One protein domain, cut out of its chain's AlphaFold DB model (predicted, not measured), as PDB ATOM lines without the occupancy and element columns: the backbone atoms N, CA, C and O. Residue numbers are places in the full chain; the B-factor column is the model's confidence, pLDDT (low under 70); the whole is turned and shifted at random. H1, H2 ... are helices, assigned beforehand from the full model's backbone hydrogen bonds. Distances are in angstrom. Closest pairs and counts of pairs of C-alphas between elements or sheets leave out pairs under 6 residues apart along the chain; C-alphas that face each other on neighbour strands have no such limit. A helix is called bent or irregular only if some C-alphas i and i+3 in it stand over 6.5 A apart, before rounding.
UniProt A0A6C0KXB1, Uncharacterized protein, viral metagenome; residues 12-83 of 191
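What this domain is: This is residues 12 to 83 of the 191 residues of an uncharacterized protein of viral metagenome (UniProt A0A6C0KXB1). Two long helices, H1 and H3, run opposite ways in a flat, narrow frame that is open between them: they come together where residues 23 to 30 of H1 meet residues 70 to 74 of H3, and they spread apart toward the other end, where the short helix H2 bridges the gap. The first residues of H1 run on past the end of H3, and after H3 a tail without a named element, residues 75 to 83, turns back on itself. The printed part has 72 residues with three named helices in the order H1, H2, H3 and no named strand; its class is all helix. It is only just loose, close to extended, with a radius of gyration of the C-alphas of 16.7 A, and it spans 52 by 29 by 13 A.

Where its parts are: H1 holds residues 12 to 43 and is 44.5 A from first to last C-alpha, beginning at C-alpha 12 at (324.990, 255.576, 257.775). It has a kink of 52 degrees near residue 37 and is only just irregular: C-alphas 39 and 42 are 6.8 A apart. H2 holds residues 46 to 54, beginning at C-alpha 46 at (279.258, 241.119, 241.857), and is 12.0 A long. H3 holds residues 56 to 74, is 27.4 A long, and ends at C-alpha 74 at (309.312, 242.013, 251.801).

How they stand to each other: H1 touches H3 with residues 23 to 30 alone, and H3 touches H1 with residues 70 to 74 alone. Their closest C-alphas are those of Gly 27 and Val 74, 6.5 A apart. Their lines stand at a shallow tilt of 23 degrees, and they run opposite ways. Residues 31 to 40 of H1 stand free, and so do residues 63 to 69 of H3. H1 and H2 are only just apart, with their closest C-alphas at 8.2 A. H2 and H3 only just touch, with 3 pairs of C-alphas within 8 A, and only at the corner by their link; the closest C-alphas are those of Leu 52 and Met 58, 5.9 A apart. The lines of H2 and H3 are about perpendicular, at 77 degrees. In H2 and H3 every O i to N i+4 pair is within hydrogen-bond range; in H1 24 of 28 are.

The domain as a whole: The two C-alphas farthest apart are those of Thr 13 and Thr 54, at 52.1 A, and the outline is flat. The printed part has no cut. The links from H1 to H2 and from H2 to H3 are tight. The mean pLDDT of the printed part is 77.7, and confidence is low, under 70, in residues 12 to 20 and residues 75 to 82.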
ATOM      1  N   ASN A  12     325.327 256.937 258.205       53.09
ATOM      2  CA  ASN A  12     324.990 255.576 257.775       53.09
ATOM      3  C   ASN A  12     324.310 254.713 258.849       53.09
ATOM      4  O   ASN A  12     323.548 253.810 258.506       53.09
ATOM      5  N   THR A  13     324.546 254.965 260.137       53.84
ATOM      6  CA  THR A  13     323.922 254.185 261.219       53.84
ATOM      7  C   THR A  13     322.449 254.547 261.419       53.84
ATOM      8  O   THR A  13     321.624 253.645 261.549       53.84
ATOM      9  N   GLY A  14     322.090 255.835 261.336       52.12
ATOM     10  CA  GLY A  14     320.700 256.289 261.475       52.12
ATOM     11  C   GLY A  14     319.786 255.835 260.330       52.12
ATOM     12  O   GLY A  14     318.648 255.433 260.568       52.12
ATOM     13  N   PHE A  15     320.289 255.817 259.089       55.25
ATOM     14  CA  PHE A  15     319.533 255.292 257.940       55.25
ATOM     15  C   PHE A  15     319.344 253.767 257.994       55.25
ATOM     16  O   PHE A  15     318.286 253.278 257.597       55.25
ATOM     17  N   LYS A  16     320.325 253.016 258.521       57.12
ATOM     18  CA  LYS A  16     320.211 251.558 258.717       57.12
ATOM     19  C   LYS A  16     319.204 251.186 259.803       57.12
ATOM     20  O   LYS A  16     318.450 250.232 259.650       57.12
ATOM     21  N   GLU A  17     319.154 251.935 260.898       57.38
ATOM     22  CA  GLU A  17     318.186 251.673 261.969       57.38
ATOM     23  C   GLU A  17     316.748 251.996 261.518       57.38
ATOM     24  O   GLU A  17     315.824 251.206 261.733       57.38
ATOM     25  N   TYR A  18     316.574 253.095 260.770       60.09
ATOM     26  CA  TYR A  18     315.299 253.453 260.140       60.09
ATOM     27  C   TYR A  18     314.829 252.401 259.125       60.09
ATOM     28  O   TYR A  18     313.639 252.081 259.058       60.09
ATOM     29  N   SER A  19     315.749 251.814 258.357       67.56
ATOM     30  CA  SER A  19     315.396 250.806 257.361       67.56
ATOM     31  C   SER A  19     314.932 249.488 257.992       67.56
ATOM     32  O   SER A  19     313.911 248.952 257.565       67.56
ATOM     33  N   HIS A  20     315.565 249.012 259.070       69.56
ATOM     34  CA  HIS A  20     315.105 247.823 259.805       69.56
ATOM     35  C   HIS A  20     313.702 247.993 260.410       69.56
ATOM     36  O   HIS A  20     312.877 247.071 260.358       69.56
ATOM     37  N   PHE A  21     313.400 249.180 260.941       77.19
ATOM     38  CA  PHE A  21     312.065 249.503 261.443       77.19
ATOM     39  C   PHE A  21     311.016 249.505 260.320       77.19
ATOM     40  O   PHE A  21     309.963 248.877 260.452       77.19
ATOM     41  N   LEU A  22     311.324 250.129 259.176       75.44
ATOM     42  CA  LEU A  22     310.438 250.134 258.008       75.44
ATOM     43  C   LEU A  22     310.172 248.728 257.456       75.44
ATOM     44  O   LEU A  22     309.035 248.426 257.096       75.44
ATOM     45  N   ILE A  23     311.184 247.860 257.416       78.81
ATOM     46  CA  ILE A  23     311.040 246.455 257.002       78.81
ATOM     47  C   ILE A  23     310.066 245.723 257.922       78.81
ATOM     48  O   ILE A  23     309.159 245.029 257.459       78.81
ATOM     49  N   THR A  24     310.217 245.921 259.230       79.88
ATOM     50  CA  THR A  24     309.357 245.287 260.234       79.88
ATOM     51  C   THR A  24     307.908 245.754 260.089       79.88
ATOM     52  O   THR A  24     306.997 244.927 260.065       79.88
ATOM     53  N   ILE A  25     307.681 247.058 259.895       83.94
ATOM     54  CA  ILE A  25     306.341 247.611 259.646       83.94
ATOM     55  C   ILE A  25     305.728 247.051 258.361       83.94
ATOM     56  O   ILE A  25     304.555 246.676 258.371       83.94
ATOM     57  N   ARG A  26     306.494 246.956 257.265       79.25
ATOM     58  CA  ARG A  26     306.017 246.354 256.005       79.25
ATOM     59  C   ARG A  26     305.591 244.903 256.209       79.25
ATOM     60  O   ARG A  26     304.536 244.512 255.716       79.25
ATOM     61  N   GLY A  27     306.359 244.136 256.984       81.06
ATOM     62  CA  GLY A  27     306.018 242.760 257.345       81.06
ATOM     63  C   GLY A  27     304.724 242.657 258.158       81.06
ATOM     64  O   GLY A  27     303.844 241.865 257.819       81.06
ATOM     65  N   VAL A  28     304.562 243.493 259.188       83.31
ATOM     66  CA  VAL A  28     303.334 243.544 260.008       83.31
ATOM     67  C   VAL A  28     302.123 243.954 259.166       83.31
ATOM     68  O   VAL A  28     301.059 243.343 259.266       83.31
ATOM     69  N   PHE A  29     302.284 244.952 258.298       82.19
ATOM     70  CA  PHE A  29     301.237 245.404 257.385       82.19
ATOM     71  C   PHE A  29     300.813 244.302 256.403       82.19
ATOM     72  O   PHE A  29     299.618 244.086 256.203       82.19
ATOM     73  N   LEU A  30     301.772 243.554 255.847       84.69
ATOM     74  CA  LEU A  30     301.498 242.406 254.977       84.69
ATOM     75  C   LEU A  30     300.701 241.328 255.727       84.69
ATOM     76  O   LEU A  30     299.683 240.857 255.216       84.69
ATOM     77  N   ALA A  31     301.102 240.982 256.953       81.94
ATOM     78  CA  ALA A  31     300.369 240.020 257.777       81.94
ATOM     79  C   ALA A  31     298.920 240.472 258.031       81.94
ATOM     80  O   ALA A  31     297.991 239.676 257.892       81.94
ATOM     81  N   LEU A  32     298.708 241.758 258.330       83.19
ATOM     82  CA  LEU A  32     297.374 242.324 258.532       83.19
ATOM     83  C   LEU A  32     296.515 242.229 257.263       83.19
ATOM     84  O   LEU A  32     295.369 241.788 257.340       83.19
ATOM     85  N   ILE A  33     297.068 242.560 256.090       83.69
ATOM     86  CA  ILE A  33     296.367 242.394 254.806       83.69
ATOM     87  C   ILE A  33     295.952 240.936 254.596       83.69
ATOM     88  O   ILE A  33     294.818 240.688 254.188       83.69
ATOM     89  N   LEU A  34     296.831 239.972 254.889       84.06
ATOM     90  CA  LEU A  34     296.520 238.546 254.745       84.06
ATOM     91  C   LEU A  34     295.355 238.116 255.644       84.06
ATOM     92  O   LEU A  34     294.457 237.418 255.173       84.06
ATOM     93  N   PHE A  35     295.320 238.569 256.901       80.38
ATOM     94  CA  PHE A  35     294.188 238.306 257.798       80.38
ATOM     95  C   PHE A  35     292.897 238.974 257.312       80.38
ATOM     96  O   PHE A  35     291.822 238.376 257.372       80.38
ATOM     97  N   CYS A  36     292.989 240.196 256.787       82.19
ATOM     98  CA  CYS A  36     291.840 240.936 256.274       82.19
ATOM     99  C   CYS A  36     291.333 240.414 254.919       82.19
ATOM    100  O   CYS A  36     290.159 240.603 254.599       82.19
ATOM    101  N   ALA A  37     292.161 239.728 254.126       81.38
ATOM    102  CA  ALA A  37     291.828 239.309 252.762       81.38
ATOM    103  C   ALA A  37     290.542 238.465 252.680       81.38
ATOM    104  O   ALA A  37     289.735 238.651 251.767       81.38
ATOM    105  N   SER A  38     290.299 237.582 253.656       78.94
ATOM    106  CA  SER A  38     289.065 236.783 253.713       78.94
ATOM    107  C   SER A  38     287.814 237.624 253.999       78.94
ATOM    108  O   SER A  38     286.739 237.305 253.492       78.94
ATOM    109  N   PHE A  39     287.951 238.712 254.760       79.50
ATOM    110  CA  PHE A  39     286.851 239.616 255.109       79.50
ATOM    111  C   PHE A  39     286.532 240.627 254.008       79.50
ATOM    112  O   PHE A  39     285.393 241.071 253.911       79.50
ATOM    113  N   LEU A  40     287.504 240.978 253.160       82.00
ATOM    114  CA  LEU A  40     287.288 241.897 252.036       82.00
ATOM    115  C   LEU A  40     286.578 241.228 250.850       82.00
ATOM    116  O   LEU A  40     285.951 241.914 250.044       82.00
ATOM    117  N   ALA A  41     286.637 239.896 250.745       79.06
ATOM    118  CA  ALA A  41     286.080 239.151 249.616       79.06
ATOM    119  C   ALA A  41     284.593 239.459 249.298       79.06
ATOM    120  O   ALA A  41     284.270 239.569 248.112       79.06
ATOM    121  N   PRO A  42     283.684 239.645 250.280       82.38
ATOM    122  CA  PRO A  42     282.284 239.993 250.021       82.38
ATOM    123  C   PRO A  42     282.061 241.431 249.527       82.38
ATOM    124  O   PRO A  42     281.039 241.687 248.897       82.38
ATOM    125  N   TYR A  43     282.998 242.353 249.780       84.56
ATOM    126  CA  TYR A  43     282.893 243.765 249.380       84.56
ATOM    127  C   TYR A  43     283.310 244.015 247.924       84.56
ATOM    128  O   TYR A  43     283.103 245.097 247.380       84.56
ATOM    129  N   ILE A  44     283.880 243.005 247.264       85.44
ATOM    130  CA  ILE A  44     284.194 243.046 245.836       85.44
ATOM    131  C   ILE A  44     282.880 243.035 245.038       85.44
ATOM    132  O   ILE A  44     281.988 242.240 245.325       85.44
ATOM    133  N   GLY A  45     282.752 243.872 244.003       87.81
ATOM    134  CA  GLY A  45     281.529 243.950 243.194       87.81
ATOM    135  C   GLY A  45     281.123 242.614 242.545       87.81
ATOM    136  O   GLY A  45     281.973 241.809 242.158       87.81
ATOM    137  N   CYS A  46     279.815 242.386 242.365       84.00
ATOM    138  CA  CYS A  46     279.258 241.119 241.857       84.00
ATOM    139  C   CYS A  46     279.851 240.659 240.513       84.00
ATOM    140  O   CYS A  46     280.047 239.459 240.307       84.00
ATOM    141  N   ASN A  47     280.189 241.590 239.616       86.25
ATOM    142  CA  ASN A  47     280.822 241.264 238.334       86.25
ATOM    143  C   ASN A  47     282.224 240.672 238.525       86.25
ATOM    144  O   ASN A  47     282.543 239.634 237.943       86.25
ATOM    145  N   TYR A  48     283.037 241.282 239.390       84.75
ATOM    146  CA  TYR A  48     284.364 240.774 239.734       84.75
ATOM    147  C   TYR A  48     284.271 239.437 240.461       84.75
ATOM    148  O   TYR A  48     284.983 238.502 240.101       84.75
ATOM    149  N   GLN A  49     283.344 239.297 241.414       83.44
ATOM    150  CA  GLN A  49     283.124 238.019 242.091       83.44
ATOM    151  C   GLN A  49     282.734 236.913 241.109       83.44
ATOM    152  O   GLN A  49     283.240 235.798 241.215       83.44
ATOM    153  N   THR A  50     281.856 237.205 240.148       84.94
ATOM    154  CA  THR A  50     281.443 236.236 239.126       84.94
ATOM    155  C   THR A  50     282.622 235.856 238.239       84.94
ATOM    156  O   THR A  50     282.890 234.674 238.059       84.94
ATOM    157  N   LYS A  51     283.405 236.827 237.753       84.19
ATOM    158  CA  LYS A  51     284.583 236.545 236.915       84.19
ATOM    159  C   LYS A  51     285.661 235.760 237.659       84.19
ATOM    160  O   LYS A  51     286.183 234.801 237.098       84.19
ATOM    161  N   LEU A  52     285.937 236.099 238.917       82.50
ATOM    162  CA  LEU A  52     286.857 235.347 239.770       82.50
ATOM    163  C   LEU A  52     286.325 233.945 240.074       82.50
ATOM    164  O   LEU A  52     287.110 233.010 240.155       82.50
ATOM    165  N   LYS A  53     285.008 233.754 240.204       80.06
ATOM    166  CA  LYS A  53     284.406 232.428 240.414       80.06
ATOM    167  C   LYS A  53     284.369 231.585 239.137       80.06
ATOM    168  O   LYS A  53     284.516 230.374 239.238       80.06
ATOM    169  N   THR A  54     284.209 232.176 237.961       81.81
ATOM    170  CA  THR A  54     284.033 231.417 236.714       81.81
ATOM    171  C   THR A  54     285.346 231.175 235.973       81.81
ATOM    172  O   THR A  54     285.543 230.098 235.422       81.81
ATOM    173  N   SER A  55     286.260 232.149 235.951       85.69
ATOM    174  CA  SER A  55     287.507 232.042 235.191       85.69
ATOM    175  C   SER A  55     288.653 231.545 236.065       85.69
ATOM    176  O   SER A  55     289.126 232.238 236.965       85.69
ATOM    177  N   MET A  56     289.143 230.351 235.748       81.19
ATOM    178  CA  MET A  56     290.338 229.769 236.358       81.19
ATOM    179  C   MET A  56     291.594 230.606 236.075       81.19
ATOM    180  O   MET A  56     292.391 230.847 236.979       81.19
ATOM    181  N   THR A  57     291.722 231.139 234.857       86.31
ATOM    182  CA  THR A  57     292.827 232.020 234.448       86.31
ATOM    183  C   THR A  57     292.922 233.260 235.330       86.31
ATOM    184  O   THR A  57     294.009 233.614 235.777       86.31
ATOM    185  N   MET A  58     291.784 233.889 235.645       85.25
ATOM    186  CA  MET A  58     291.759 235.071 236.513       85.25
ATOM    187  C   MET A  58     292.228 234.761 237.936       85.25
ATOM    188  O   MET A  58     292.914 235.579 238.542       85.25
ATOM    189  N   ARG A  59     291.902 233.575 238.466       84.06
ATOM    190  CA  ARG A  59     292.364 233.158 239.800       84.06
ATOM    191  C   ARG A  59     293.877 232.991 239.838       84.06
ATOM    192  O   ARG A  59     294.510 233.471 240.771       84.06
ATOM    193  N   TYR A  60     294.450 232.355 238.820       87.75
ATOM    194  CA  TYR A  60     295.897 232.177 238.734       87.75
ATOM    195  C   TYR A  60     296.652 233.474 238.500       87.75
ATOM    196  O   TYR A  60     297.684 233.690 239.128       87.75
ATOM    197  N   LEU A  61     296.119 234.351 237.652       89.81
ATOM    198  CA  LEU A  61     296.691 235.671 237.427       89.81
ATOM    199  C   LEU A  61     296.697 236.492 238.722       89.81
ATOM    200  O   LEU A  61     297.718 237.075 239.073       89.81
ATOM    201  N   LEU A  62     295.589 236.489 239.469       88.12
ATOM    202  CA  LEU A  62     295.500 237.191 240.749       88.12
ATOM    203  C   LEU A  62     296.467 236.606 241.784       88.12
ATOM    204  O   LEU A  62     297.165 237.355 242.459       88.12
ATOM    205  N   LEU A  63     296.551 235.279 241.876       88.75
ATOM    206  CA  LEU A  63     297.494 234.594 242.757       88.75
ATOM    207  C   LEU A  63     298.954 234.945 242.425       88.75
ATOM    208  O   LEU A  63     299.724 235.263 243.329       88.75
ATOM    209  N   PHE A  64     299.326 234.934 241.143       90.88
ATOM    210  CA  PHE A  64     300.661 235.335 240.699       90.88
ATOM    211  C   PHE A  64     300.969 236.791 241.073       90.88
ATOM    212  O   PHE A  64     302.037 237.066 241.615       90.88
ATOM    213  N   LEU A  65     300.024 237.712 240.851       88.94
ATOM    214  CA  LEU A  65     300.184 239.119 241.229       88.94
ATOM    215  C   LEU A  65     300.387 239.286 242.737       88.94
ATOM    216  O   LEU A  65     301.277 240.025 243.149       88.94
ATOM    217  N   VAL A  66     299.609 238.583 243.564       89.06
ATOM    218  CA  VAL A  66     299.764 238.627 245.028       89.06
ATOM    219  C   VAL A  66     301.155 238.147 245.445       89.06
ATOM    220  O   VAL A  66     301.787 238.793 246.279       89.06
ATOM    221  N   ILE A  67     301.661 237.063 244.849       90.00
ATOM    222  CA  ILE A  67     303.016 236.556 245.118       90.00
ATOM    223  C   ILE A  67     304.071 237.584 244.700       90.00
ATOM    224  O   ILE A  67     304.945 237.913 245.501       90.00
ATOM    225  N   TYR A  68     303.960 238.129 243.486       89.50
ATOM    226  CA  TYR A  68     304.881 239.140 242.972       89.50
ATOM    227  C   TYR A  68     304.944 240.364 243.888       89.50
ATOM    228  O   TYR A  68     306.027 240.766 244.312       89.50
ATOM    229  N   PHE A  69     303.794 240.925 244.266       87.19
ATOM    230  CA  PHE A  69     303.763 242.069 245.175       87.19
ATOM    231  C   PHE A  69     304.294 241.721 246.564       87.19
ATOM    232  O   PHE A  69     305.024 242.521 247.137       87.19
ATOM    233  N   SER A  70     303.983 240.536 247.094       86.19
ATOM    234  CA  SER A  70     304.451 240.122 248.423       86.19
ATOM    235  C   SER A  70     305.973 240.011 248.483       86.19
ATOM    236  O   SER A  70     306.576 240.496 249.436       86.19
ATOM    237  N   ILE A  71     306.605 239.431 247.456       83.44
ATOM    238  CA  ILE A  71     308.070 239.316 247.386       83.44
ATOM    239  C   ILE A  71     308.703 240.705 247.327       83.44
ATOM    240  O   ILE A  71     309.547 241.010 248.156       83.44
ATOM    241  N   ASN A  72     308.244 241.574 246.424       82.06
ATOM    242  CA  ASN A  72     308.802 242.926 246.283       82.06
ATOM    243  C   ASN A  72     308.512 243.838 247.492       82.06
ATOM    244  O   ASN A  72     309.201 244.831 247.702       82.06
ATOM    245  N   LEU A  73     307.483 243.533 248.289       80.06
ATOM    246  CA  LEU A  73     307.177 244.282 249.510       80.06
ATOM    247  C   LEU A  73     308.084 243.873 250.682       80.06
ATOM    248  O   LEU A  73     308.407 244.716 251.523       80.06
ATOM    249  N   VAL A  74     308.467 242.593 250.743       74.44
ATOM    250  CA  VAL A  74     309.312 242.013 251.801       74.44
ATOM    251  C   VAL A  74     310.802 242.152 251.483       74.44
ATOM    252  O   VAL A  74     311.593 242.380 252.397       74.44
ATOM    253  N   ASP A  75     311.178 242.035 250.210       68.56
ATOM    254  CA  ASP A  75     312.554 242.157 249.727       68.56
ATOM    255  C   ASP A  75     312.895 243.641 249.547       68.56
ATOM    256  O   ASP A  75     312.729 244.237 248.484       68.56
ATOM    257  N   SER A  76     313.275 244.297 250.641       57.84
ATOM    258  CA  SER A  76     313.814 245.655 250.590       57.84
ATOM    259  C   SER A  76     315.325 245.583 250.391       57.84
ATOM    260  O   SER A  76     316.090 245.742 251.347       57.84
ATOM    261  N   ASP A  77     315.761 245.329 249.162       57.22
ATOM    262  CA  ASP A  77     317.164 245.513 248.807       57.22
ATOM    263  C   ASP A  77     317.479 247.013 248.852       57.22
ATOM    264  O   ASP A  77     317.072 247.797 247.997       57.22
ATOM    265  N   ILE A  78     318.149 247.432 249.927       54.56
ATOM    266  CA  ILE A  78     318.559 248.827 250.147       54.56
ATOM    267  C   ILE A  78     319.899 249.110 249.445       54.56
ATOM    268  O   ILE A  78     320.198 250.263 249.153       54.56
ATOM    269  N   ASP A  79     320.661 248.065 249.095       54.00
ATOM    270  CA  ASP A  79     322.063 248.197 248.680       54.00
ATOM    271  C   ASP A  79     322.379 247.613 247.281       54.00
ATOM    272  O   ASP A  79     323.540 247.608 246.869       54.00
ATOM    273  N   GLY A  80     321.382 247.152 246.511       56.41
ATOM    274  CA  GLY A  80     321.602 246.548 245.191       56.41
ATOM    275  C   GLY A  80     320.521 246.905 244.177       56.41
ATOM    276  O   GLY A  80     319.349 246.606 244.376       56.41
ATOM    277  N   VAL A  81     320.907 247.524 243.056       59.81
ATOM    278  CA  VAL A  81     320.017 247.676 241.894       59.81
ATOM    279  C   VAL A  81     319.851 246.295 241.255       59.81
ATOM    280  O   VAL A  81     320.632 245.900 240.391       59.81
ATOM    281  N   GLU A  82     318.870 245.523 241.720       67.62
ATOM    282  CA  GLU A  82     318.511 244.247 241.104       67.62
ATOM    283  C   GLU A  82     317.789 244.505 239.768       67.62
ATOM    284  O   GLU A  82     316.936 245.387 239.649       67.62
ATOM    285  N   ASN A  83     318.134 243.742 238.726       76.56
ATOM    286  CA  ASN A  83     317.418 243.823 237.456       76.56
ATOM    287  C   ASN A  83     315.969 243.320 237.664       76.56
ATOM    288  O   ASN A  83     315.794 242.187 238.118       76.56
TER     289      ASN A  83